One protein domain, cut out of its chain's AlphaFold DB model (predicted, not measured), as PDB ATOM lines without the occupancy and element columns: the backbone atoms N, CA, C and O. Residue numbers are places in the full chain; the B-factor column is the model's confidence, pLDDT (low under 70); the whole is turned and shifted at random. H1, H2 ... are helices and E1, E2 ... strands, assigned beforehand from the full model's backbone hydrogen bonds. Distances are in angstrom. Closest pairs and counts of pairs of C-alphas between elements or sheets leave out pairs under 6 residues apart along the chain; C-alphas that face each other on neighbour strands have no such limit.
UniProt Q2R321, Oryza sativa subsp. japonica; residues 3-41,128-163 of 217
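This is residues 3 to 41 and 128 to 163 of the 217 residues of a protein of Oryza sativa subsp. japonica (UniProt Q2R321). You will see little regular structure: a loose rod made mostly of loops, with E1 and H2 in its middle part, looping chain around H1 toward one end, and a small turned-back loop, residues 153 to 162, at the other. The 75 printed residues hold E1, H1 and H2 in that order, 16 residues in named elements, mostly helix. The radius of gyration of the C-alphas is 15.2 A; the spans are 49 by 22 by 21 A.

Start at residues 3 to 4, paired antiparallel with residues 9 to 10 of E1, residues 9 to 11; E1 pairs with no named strand. H1, residues 24 to 27, and H2, residues 135 to 143, are apart from E1 and from each other. Residues 153 to 154 pair antiparallel with 161 to 162. In H2 every O i to N i+4 pair is within hydrogen-bond range; H1 is too short for one, and its 1 O i to N i+3 pair is within range.

Find C-alpha 9 at (192.721, 259.081, 196.773), where E1 begins, 6.0 A long. H1 measures 5.8 A. H2 runs 12.5 A to C-alpha 143 at (187.905, 271.355, 196.877).

The C-alphas of Pro 40 and Asn 158 are farthest apart, 49.9 A. Residues 42 to 127 are cut out, with 35.3 A between C-alphas 41 and 128. E1 to H1 is a long link. Look for pLDDT under 70 at residues 155 to 159.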
ATOM      1  N   TYR A   3     193.000 263.281 202.180       92.38
ATOM      2  CA  TYR A   3     192.046 262.594 201.315       92.38
ATOM      3  C   TYR A   3     191.479 263.564 200.278       92.38
ATOM      4  O   TYR A   3     191.081 264.671 200.633       92.38
ATOM      5  N   LEU A   4     191.472 263.140 199.019       91.25
ATOM      6  CA  LEU A   4     190.929 263.864 197.878       91.25
ATOM      7  C   LEU A   4     189.616 263.193 197.439       91.25
ATOM      8  O   LEU A   4     189.658 262.047 196.974       91.25
ATOM      9  N   PRO A   5     188.454 263.841 197.637       91.19
ATOM     10  CA  PRO A   5     187.151 263.209 197.440       91.19
ATOM     11  C   PRO A   5     186.772 263.020 195.964       91.19
ATOM     12  O   PRO A   5     186.085 262.057 195.637       91.19
ATOM     13  N   GLY A   6     187.233 263.885 195.058       87.25
ATOM     14  CA  GLY A   6     186.965 263.783 193.624       87.25
ATOM     15  C   GLY A   6     187.610 262.542 193.011       87.25
ATOM     16  O   GLY A   6     186.948 261.773 192.312       87.25
ATOM     17  N   SER A   7     188.889 262.307 193.310       87.44
ATOM     18  CA  SER A   7     189.640 261.128 192.850       87.44
ATOM     19  C   SER A   7     189.546 259.905 193.771       87.44
ATOM     20  O   SER A   7     189.984 258.821 193.383       87.44
ATOM     21  N   ASN A   8     188.967 260.034 194.970       91.12
ATOM     22  CA  ASN A   8     188.951 258.999 196.013       91.12
ATOM     23  C   ASN A   8     190.353 258.507 196.414       91.12
ATOM     24  O   ASN A   8     190.569 257.314 196.645       91.12
ATOM     25  N   MET A   9     191.322 259.420 196.503       89.12
ATOM     26  CA  MET A   9     192.721 259.081 196.773       89.12
ATOM     27  C   MET A   9     193.219 259.650 198.100       89.12
ATOM     28  O   MET A   9     192.912 260.776 198.475       89.12
ATOM     29  N   LEU A  10     194.063 258.884 198.798       90.81
ATOM     30  CA  LEU A  10     194.895 259.399 199.886       90.81
ATOM     31  C   LEU A  10     196.234 259.858 199.312       90.81
ATOM     32  O   LEU A  10     196.997 259.056 198.777       90.81
ATOM     33  N   VAL A  11     196.519 261.151 199.435       87.38
ATOM     34  CA  VAL A  11     197.691 261.797 198.845       87.38
ATOM     35  C   VAL A  11     198.612 262.345 199.929       87.38
ATOM     36  O   VAL A  11     198.192 262.852 200.975       87.38
ATOM     37  N   TYR A  12     199.915 262.245 199.682       86.06
ATOM     38  CA  TYR A  12     200.930 262.902 200.491       86.06
ATOM     39  C   TYR A  12     201.214 264.304 199.936       86.06
ATOM     40  O   TYR A  12     201.843 264.464 198.892       86.06
ATOM     41  N   MET A  13     200.736 265.331 200.638       85.44
ATOM     42  CA  MET A  13     200.798 266.715 200.156       85.44
ATOM     43  C   MET A  13     202.143 267.412 200.396       85.44
ATOM     44  O   MET A  13     202.389 268.445 199.790       85.44
ATOM     45  N   TRP A  14     203.023 266.839 201.221       86.44
ATOM     46  CA  TRP A  14     204.249 267.485 201.708       86.44
ATOM     47  C   TRP A  14     205.470 267.170 200.832       86.44
ATOM     48  O   TRP A  14     206.513 266.730 201.309       86.44
ATOM     49  N   HIS A  15     205.327 267.288 199.516       86.00
ATOM     50  CA  HIS A  15     206.356 266.869 198.556       86.00
ATOM     51  C   HIS A  15     207.428 267.943 198.299       86.00
ATOM     52  O   HIS A  15     208.498 267.625 197.785       86.00
ATOM     53  N   ARG A  16     207.193 269.212 198.659       91.06
ATOM     54  CA  ARG A  16     208.143 270.316 198.419       91.06
ATOM     55  C   ARG A  16     209.236 270.383 199.488       91.06
ATOM     56  O   ARG A  16     210.268 271.003 199.235       91.06
ATOM     57  N   CYS A  17     209.083 269.680 200.615       90.62
ATOM     58  CA  CYS A  17     210.139 269.521 201.627       90.62
ATOM     59  C   CYS A  17     211.416 268.844 201.091       90.62
ATOM     60  O   CYS A  17     212.484 269.019 201.672       90.62
ATOM     61  N   PHE A  18     211.340 268.120 199.969       88.31
ATOM     62  CA  PHE A  18     212.505 267.515 199.307       88.31
ATOM     63  C   PHE A  18     213.284 268.492 198.414       88.31
ATOM     64  O   PHE A  18     214.403 268.194 198.006       88.31
ATOM     65  N   LEU A  19     212.729 269.670 198.109       90.44
ATOM     66  CA  LEU A  19     213.444 270.721 197.379       90.44
ATOM     67  C   LEU A  19     214.464 271.399 198.301       90.44
ATOM     68  O   LEU A  19     214.347 271.314 199.517       90.44
ATOM     69  N   ARG A  20     215.432 272.147 197.765       89.75
ATOM     70  CA  ARG A  20     216.323 272.968 198.609       89.75
ATOM     71  C   ARG A  20     215.522 273.959 199.463       89.75
ATOM     72  O   ARG A  20     214.458 274.409 199.041       89.75
ATOM     73  N   THR A  21     216.016 274.306 200.649       89.12
ATOM     74  CA  THR A  21     215.326 275.203 201.600       89.12
ATOM     75  C   THR A  21     215.088 276.609 201.042       89.12
ATOM     76  O   THR A  21     214.075 277.230 201.346       89.12
ATOM     77  N   ASP A  22     215.969 277.081 200.161       90.31
ATOM     78  CA  ASP A  22     215.875 278.357 199.443       90.31
ATOM     79  C   ASP A  22     214.982 278.299 198.186       90.31
ATOM     80  O   ASP A  22     214.779 279.311 197.508       90.31
ATOM     81  N   HIS A  23     214.424 277.133 197.851       93.31
ATOM     82  CA  HIS A  23     213.686 276.948 196.610       93.31
ATOM     83  C   HIS A  23     212.332 277.674 196.628       93.31
ATOM     84  O   HIS A  23     211.472 277.409 197.470       93.31
ATOM     85  N   LYS A  24     212.081 278.519 195.617       93.44
ATOM     86  CA  LYS A  24     210.871 279.365 195.507       93.44
ATOM     87  C   LYS A  24     209.556 278.592 195.675       93.44
ATOM     88  O   LYS A  24     208.619 279.105 196.276       93.44
ATOM     89  N   TYR A  25     209.482 277.358 195.171       92.50
ATOM     90  CA  TYR A  25     208.255 276.545 195.233       92.50
ATOM     91  C   TYR A  25     207.823 276.189 196.660       92.50
ATOM     92  O   TYR A  25     206.631 275.993 196.879       92.50
ATOM     93  N   ARG A  26     208.732 276.179 197.645       92.31
ATOM     94  CA  ARG A  26     208.368 275.954 199.056       92.31
ATOM     95  C   ARG A  26     207.394 277.010 199.592       92.31
ATOM     96  O   ARG A  26     206.595 276.691 200.467       92.31
ATOM     97  N   LYS A  27     207.414 278.220 199.015       91.00
ATOM     98  CA  LYS A  27     206.567 279.367 199.387       91.00
ATOM     99  C   LYS A  27     205.379 279.601 198.442       91.00
ATOM    100  O   LYS A  27     204.595 280.517 198.653       91.00
ATOM    101  N   MET A  28     205.236 278.819 197.367       90.81
ATOM    102  CA  MET A  28     204.172 279.020 196.368       90.81
ATOM    103  C   MET A  28     202.831 278.426 196.823       90.81
ATOM    104  O   MET A  28     202.311 277.505 196.206       90.81
ATOM    105  N   THR A  29     202.240 278.954 197.887       88.06
ATOM    106  CA  THR A  29     201.008 278.404 198.479       88.06
ATOM    107  C   THR A  29     199.849 278.308 197.476       88.06
ATOM    108  O   THR A  29     199.202 277.266 197.386       88.06
ATOM    109  N   SER A  30     199.637 279.338 196.652       85.81
ATOM    110  CA  SER A  30     198.508 279.433 195.710       85.81
ATOM    111  C   SER A  30     198.509 278.396 194.582       85.81
ATOM    112  O   SER A  30     197.451 278.064 194.053       85.81
ATOM    113  N   LYS A  31     199.682 277.875 194.198       85.44
ATOM    114  CA  LYS A  31     199.812 276.875 193.122       85.44
ATOM    115  C   LYS A  31     199.748 275.432 193.619       85.44
ATOM    116  O   LYS A  31     199.636 274.525 192.798       85.44
ATOM    117  N   PHE A  32     199.872 275.233 194.927       88.25
ATOM    118  CA  PHE A  32     199.938 273.923 195.567       88.25
ATOM    119  C   PHE A  32     198.842 273.811 196.633       88.25
ATOM    120  O   PHE A  32     197.720 274.185 196.377       88.25
ATOM    121  N   ASN A  33     199.121 273.301 197.827       86.50
ATOM    122  CA  ASN A  33     198.145 272.997 198.883       86.50
ATOM    123  C   ASN A  33     197.846 274.174 199.840       86.50
ATOM    124  O   ASN A  33     197.482 273.931 200.986       86.50
ATOM    125  N   ARG A  34     198.032 275.432 199.413       87.06
ATOM    126  CA  ARG A  34     197.840 276.648 200.237       87.06
ATOM    127  C   ARG A  34     198.699 276.725 201.513       87.06
ATOM    128  O   ARG A  34     198.492 277.619 202.327       87.06
ATOM    129  N   THR A  35     199.704 275.863 201.663       88.50
ATOM    130  CA  THR A  35     200.636 275.878 202.799       88.50
ATOM    131  C   THR A  35     202.073 276.130 202.353       88.50
ATOM    132  O   THR A  35     202.465 275.821 201.223       88.50
ATOM    133  N   GLU A  36     202.874 276.728 203.231       90.00
ATOM    134  CA  GLU A  36     204.322 276.820 203.041       90.00
ATOM    135  C   GLU A  36     205.009 275.587 203.633       90.00
ATOM    136  O   GLU A  36     204.601 275.077 204.672       90.00
ATOM    137  N   GLU A  37     206.066 275.108 202.974       91.06
ATOM    138  CA  GLU A  37     206.806 273.912 203.393       91.06
ATOM    139  C   GLU A  37     208.265 274.275 203.706       91.06
ATOM    140  O   GLU A  37     209.157 274.185 202.855       91.06
ATOM    141  N   ASN A  38     208.507 274.705 204.946       88.75
ATOM    142  CA  ASN A  38     209.825 275.151 205.411       88.75
ATOM    143  C   ASN A  38     210.646 274.032 206.071       88.75
ATOM    144  O   ASN A  38     211.868 274.140 206.161       88.75
ATOM    145  N   ASP A  39     209.998 272.937 206.463       88.00
ATOM    146  CA  ASP A  39     210.655 271.813 207.122       88.00
ATOM    147  C   ASP A  39     211.692 271.116 206.225       88.00
ATOM    148  O   ASP A  39     211.551 271.082 204.989       88.00
ATOM    149  N   PRO A  40     212.765 270.565 206.819       87.00
ATOM    150  CA  PRO A  40     213.696 269.717 206.089       87.00
ATOM    151  C   PRO A  40     212.990 268.442 205.603       87.00
ATOM    152  O   PRO A  40     211.970 268.039 206.172       87.00
ATOM    153  N   PRO A  41     213.527 267.774 204.567       86.19
ATOM    154  CA  PRO A  41     212.992 266.489 204.152       86.19
ATOM    155  C   PRO A  41     213.037 265.493 205.323       86.19
ATOM    156  O   PRO A  41     213.980 265.534 206.126       86.19
ATOM    157  N   PRO A 128     193.593 259.289 175.701       77.75
ATOM    158  CA  PRO A 128     192.467 258.740 176.445       77.75
ATOM    159  C   PRO A 128     192.894 257.561 177.324       77.75
ATOM    160  O   PRO A 128     193.696 256.720 176.912       77.75
ATOM    161  N   SER A 129     192.363 257.506 178.546       80.00
ATOM    162  CA  SER A 129     192.638 256.455 179.544       80.00
ATOM    163  C   SER A 129     194.073 256.391 180.091       80.00
ATOM    164  O   SER A 129     194.359 255.528 180.920       80.00
ATOM    165  N   LYS A 130     194.981 257.279 179.658       81.19
ATOM    166  CA  LYS A 130     196.336 257.417 180.224       81.19
ATOM    167  C   LYS A 130     196.545 258.711 181.000       81.19
ATOM    168  O   LYS A 130     197.396 258.746 181.886       81.19
ATOM    169  N   THR A 131     195.813 259.767 180.661       83.31
ATOM    170  CA  THR A 131     195.859 261.008 181.430       83.31
ATOM    171  C   THR A 131     195.231 260.809 182.811       83.31
ATOM    172  O   THR A 131     194.169 260.197 182.943       83.31
ATOM    173  N   LYS A 132     195.907 261.313 183.847       82.06
ATOM    174  CA  LYS A 132     195.337 261.463 185.199       82.06
ATOM    175  C   LYS A 132     194.670 262.826 185.389       82.06
ATOM    176  O   LYS A 132     194.046 263.051 186.419       82.06
ATOM    177  N   ASP A 133     194.824 263.703 184.402       85.81
ATOM    178  CA  ASP A 133     194.191 265.008 184.327       85.81
ATOM    179  C   ASP A 133     192.805 264.846 183.689       85.81
ATOM    180  O   ASP A 133     192.676 264.496 182.516       85.81
ATOM    181  N   GLY A 134     191.766 265.010 184.500       87.81
ATOM    182  CA  GLY A 134     190.367 264.856 184.111       87.81
ATOM    183  C   GLY A 134     189.400 265.425 185.152       87.81
ATOM    184  O   GLY A 134     189.815 266.014 186.151       87.81
ATOM    185  N   LEU A 135     188.096 265.206 184.947       88.75
ATOM    186  CA  LEU A 135     187.019 265.783 185.774       88.75
ATOM    187  C   LEU A 135     187.237 265.597 187.282       88.75
ATOM    188  O   LEU A 135     187.102 266.551 188.041       88.75
ATOM    189  N   GLN A 136     187.611 264.389 187.711       89.25
ATOM    190  CA  GLN A 136     187.848 264.076 189.124       89.25
ATOM    191  C   GLN A 136     189.009 264.883 189.712       89.25
ATOM    192  O   GLN A 136     188.865 265.476 190.777       89.25
ATOM    193  N   SER A 137     190.133 264.962 188.997       89.19
ATOM    194  CA  SER A 137     191.288 265.740 189.451       89.19
ATOM    195  C   SER A 137     190.994 267.240 189.508       89.19
ATOM    196  O   SER A 137     191.513 267.922 190.381       89.19
ATOM    197  N   TRP A 138     190.138 267.766 188.627       91.00
ATOM    198  CA  TRP A 138     189.794 269.193 188.631       91.00
ATOM    199  C   TRP A 138     188.736 269.528 189.677       91.00
ATOM    200  O   TRP A 138     188.762 270.619 190.239       91.00
ATOM    201  N   ALA A 139     187.867 268.574 190.014       90.00
ATOM    202  CA  ALA A 139     187.025 268.672 191.200       90.00
ATOM    203  C   ALA A 139     187.876 268.740 192.481       90.00
ATOM    204  O   ALA A 139     187.613 269.579 193.338       90.00
ATOM    205  N   ASP A 140     188.944 267.936 192.578       92.00
ATOM    206  CA  ASP A 140     189.886 268.011 193.703       92.00
ATOM    207  C   ASP A 140     190.600 269.373 193.782       92.00
ATOM    208  O   ASP A 140     190.788 269.897 194.879       92.00
ATOM    209  N   LEU A 141     190.963 269.985 192.644       91.12
ATOM    210  CA  LEU A 141     191.510 271.353 192.616       91.12
ATOM    211  C   LEU A 141     190.512 272.377 193.185       91.12
ATOM    212  O   LEU A 141     190.918 273.280 193.924       91.12
ATOM    213  N   GLY A 142     189.225 272.212 192.864       89.62
ATOM    214  CA  GLY A 142     188.109 272.985 193.416       89.62
ATOM    215  C   GLY A 142     188.012 272.872 194.932       89.62
ATOM    216  O   GLY A 142     188.051 273.881 195.632       89.62
ATOM    217  N   GLU A 143     187.980 271.641 195.440       89.81
ATOM    218  CA  GLU A 143     187.905 271.355 196.877       89.81
ATOM    219  C   GLU A 143     189.123 271.900 197.640       89.81
ATOM    220  O   GLU A 143     189.015 272.429 198.745       89.81
ATOM    221  N   MET A 144     190.307 271.828 197.027       89.44
ATOM    222  CA  MET A 144     191.539 272.389 197.583       89.44
ATOM    223  C   MET A 144     191.622 273.922 197.462       89.44
ATOM    224  O   MET A 144     192.520 274.537 198.048       89.44
ATOM    225  N   GLY A 145     190.728 274.555 196.698       89.75
ATOM    226  CA  GLY A 145     190.735 275.993 196.452       89.75
ATOM    227  C   GLY A 145     191.943 276.467 195.632       89.75
ATOM    228  O   GLY A 145     192.455 277.565 195.842       89.75
ATOM    229  N   ILE A 146     192.515 275.641 194.763       90.44
ATOM    230  CA  ILE A 146     193.732 276.002 194.014       90.44
ATOM    231  C   ILE A 146     193.471 275.938 192.522       90.44
ATOM    232  O   ILE A 146     192.653 275.138 192.096       90.44
ATOM    233  N   ARG A 147     194.200 276.725 191.720       88.12
ATOM    234  CA  ARG A 147     194.069 276.704 190.250       88.12
ATOM    235  C   ARG A 147     192.626 276.963 189.784       88.12
ATOM    236  O   ARG A 147     192.082 276.186 189.004       88.12
ATOM    237  N   GLU A 148     192.012 278.040 190.276       88.38
ATOM    238  CA  GLU A 148     190.625 278.423 189.951       88.38
ATOM    239  C   GLU A 148     190.367 278.515 188.440       88.38
ATOM    240  O   GLU A 148     189.265 278.236 187.974       88.38
ATOM    241  N   GLU A 149     191.400 278.819 187.647       88.19
ATOM    242  CA  GLU A 149     191.316 278.845 186.189       88.19
ATOM    243  C   GLU A 149     191.035 277.473 185.545       88.19
ATOM    244  O   GLU A 149     190.664 277.415 184.374       88.19
ATOM    245  N   LEU A 150     191.219 276.379 186.292       89.25
ATOM    246  CA  LEU A 150     190.980 275.002 185.858       89.25
ATOM    247  C   LEU A 150     189.669 274.420 186.397       89.25
ATOM    248  O   LEU A 150     189.437 273.222 186.271       89.25
ATOM    249  N   TYR A 151     188.806 275.210 187.035       89.31
ATOM    250  CA  TYR A 151     187.579 274.644 187.596       89.31
ATOM    251  C   TYR A 151     186.627 274.173 186.496       89.31
ATOM    252  O   TYR A 151     186.460 274.866 185.487       89.31
ATOM    253  N   PRO A 152     185.987 272.996 186.662       85.62
ATOM    254  CA  PRO A 152     184.948 272.567 185.741       85.62
ATOM    255  C   PRO A 152     183.841 273.624 185.698       85.62
ATOM    256  O   PRO A 152     183.340 274.055 186.735       85.62
ATOM    257  N   THR A 153     183.463 274.050 184.497       81.38
ATOM    258  CA  THR A 153     182.419 275.061 184.291       81.38
ATOM    259  C   THR A 153     181.190 274.423 183.665       81.38
ATOM    260  O   THR A 153     181.294 273.488 182.869       81.38
ATOM    261  N   GLU A 154     180.004 274.915 184.011       75.69
ATOM    262  CA  GLU A 154     178.779 274.461 183.360       75.69
ATOM    263  C   GLU A 154     178.757 274.924 181.898       75.69
ATOM    264  O   GLU A 154     178.935 276.103 181.572       75.69
ATOM    265  N   GLY A 155     178.554 273.978 180.986       67.88
ATOM    266  CA  GLY A 155     178.454 274.253 179.566       67.88
ATOM    267  C   GLY A 155     177.199 275.060 179.248       67.88
ATOM    268  O   GLY A 155     176.097 274.742 179.688       67.88
ATOM    269  N   LYS A 156     177.353 276.071 178.385       61.12
ATOM    270  CA  LYS A 156     176.281 277.002 177.978       61.12
ATOM    271  C   LYS A 156     175.068 276.342 177.297       61.12
ATOM    272  O   LYS A 156     174.074 277.019 177.056       61.12
ATOM    273  N   LYS A 157     175.148 275.058 176.929       53.00
ATOM    274  CA  LYS A 157     174.058 274.287 176.315       53.00
ATOM    275  C   LYS A 157     174.018 272.885 176.935       53.00
ATOM    276  O   LYS A 157     175.003 272.156 176.866       53.00
ATOM    277  N   ASN A 158     172.867 272.526 177.497       60.16
ATOM    278  CA  ASN A 158     172.484 271.184 177.969       60.16
ATOM    279  C   ASN A 158     173.120 270.673 179.279       60.16
ATOM    280  O   ASN A 158     173.054 269.475 179.532       60.16
ATOM    281  N   GLY A 159     173.709 271.530 180.122       65.12
ATOM    282  CA  GLY A 159     174.229 271.100 181.434       65.12
ATOM    283  C   GLY A 159     175.458 270.183 181.366       65.12
ATOM    284  O   GLY A 159     175.839 269.579 182.365       65.12
ATOM    285  N   ASN A 160     176.098 270.072 180.197       70.44
ATOM    286  CA  ASN A 160     177.347 269.329 180.050       70.44
ATOM    287  C   ASN A 160     178.485 270.077 180.757       70.44
ATOM    288  O   ASN A 160     178.685 271.261 180.505       70.44
ATOM    289  N   VAL A 161     179.258 269.384 181.592       76.69
ATOM    290  CA  VAL A 161     180.421 269.960 182.283       76.69
ATOM    291  C   VAL A 161     181.568 270.160 181.288       76.69
ATOM    292  O   VAL A 161     181.989 269.216 180.619       76.69
ATOM    293  N   TYR A 162     182.067 271.391 181.182       78.81
ATOM    294  CA  TYR A 162     183.196 271.766 180.339       78.81
ATOM    295  C   TYR A 162     184.471 271.925 181.170       78.81
ATOM    296  O   TYR A 162     184.494 272.609 182.195       78.81
ATOM    297  N   LEU A 163     185.544 271.305 180.685       81.06
ATOM    298  CA  LEU A 163     186.888 271.434 181.224       81.06
ATOM    299  C   LEU A 163     187.619 272.570 180.463       81.06
ATOM    300  O   LEU A 163     187.884 272.391 179.270       81.06
TER     301      LEU A 163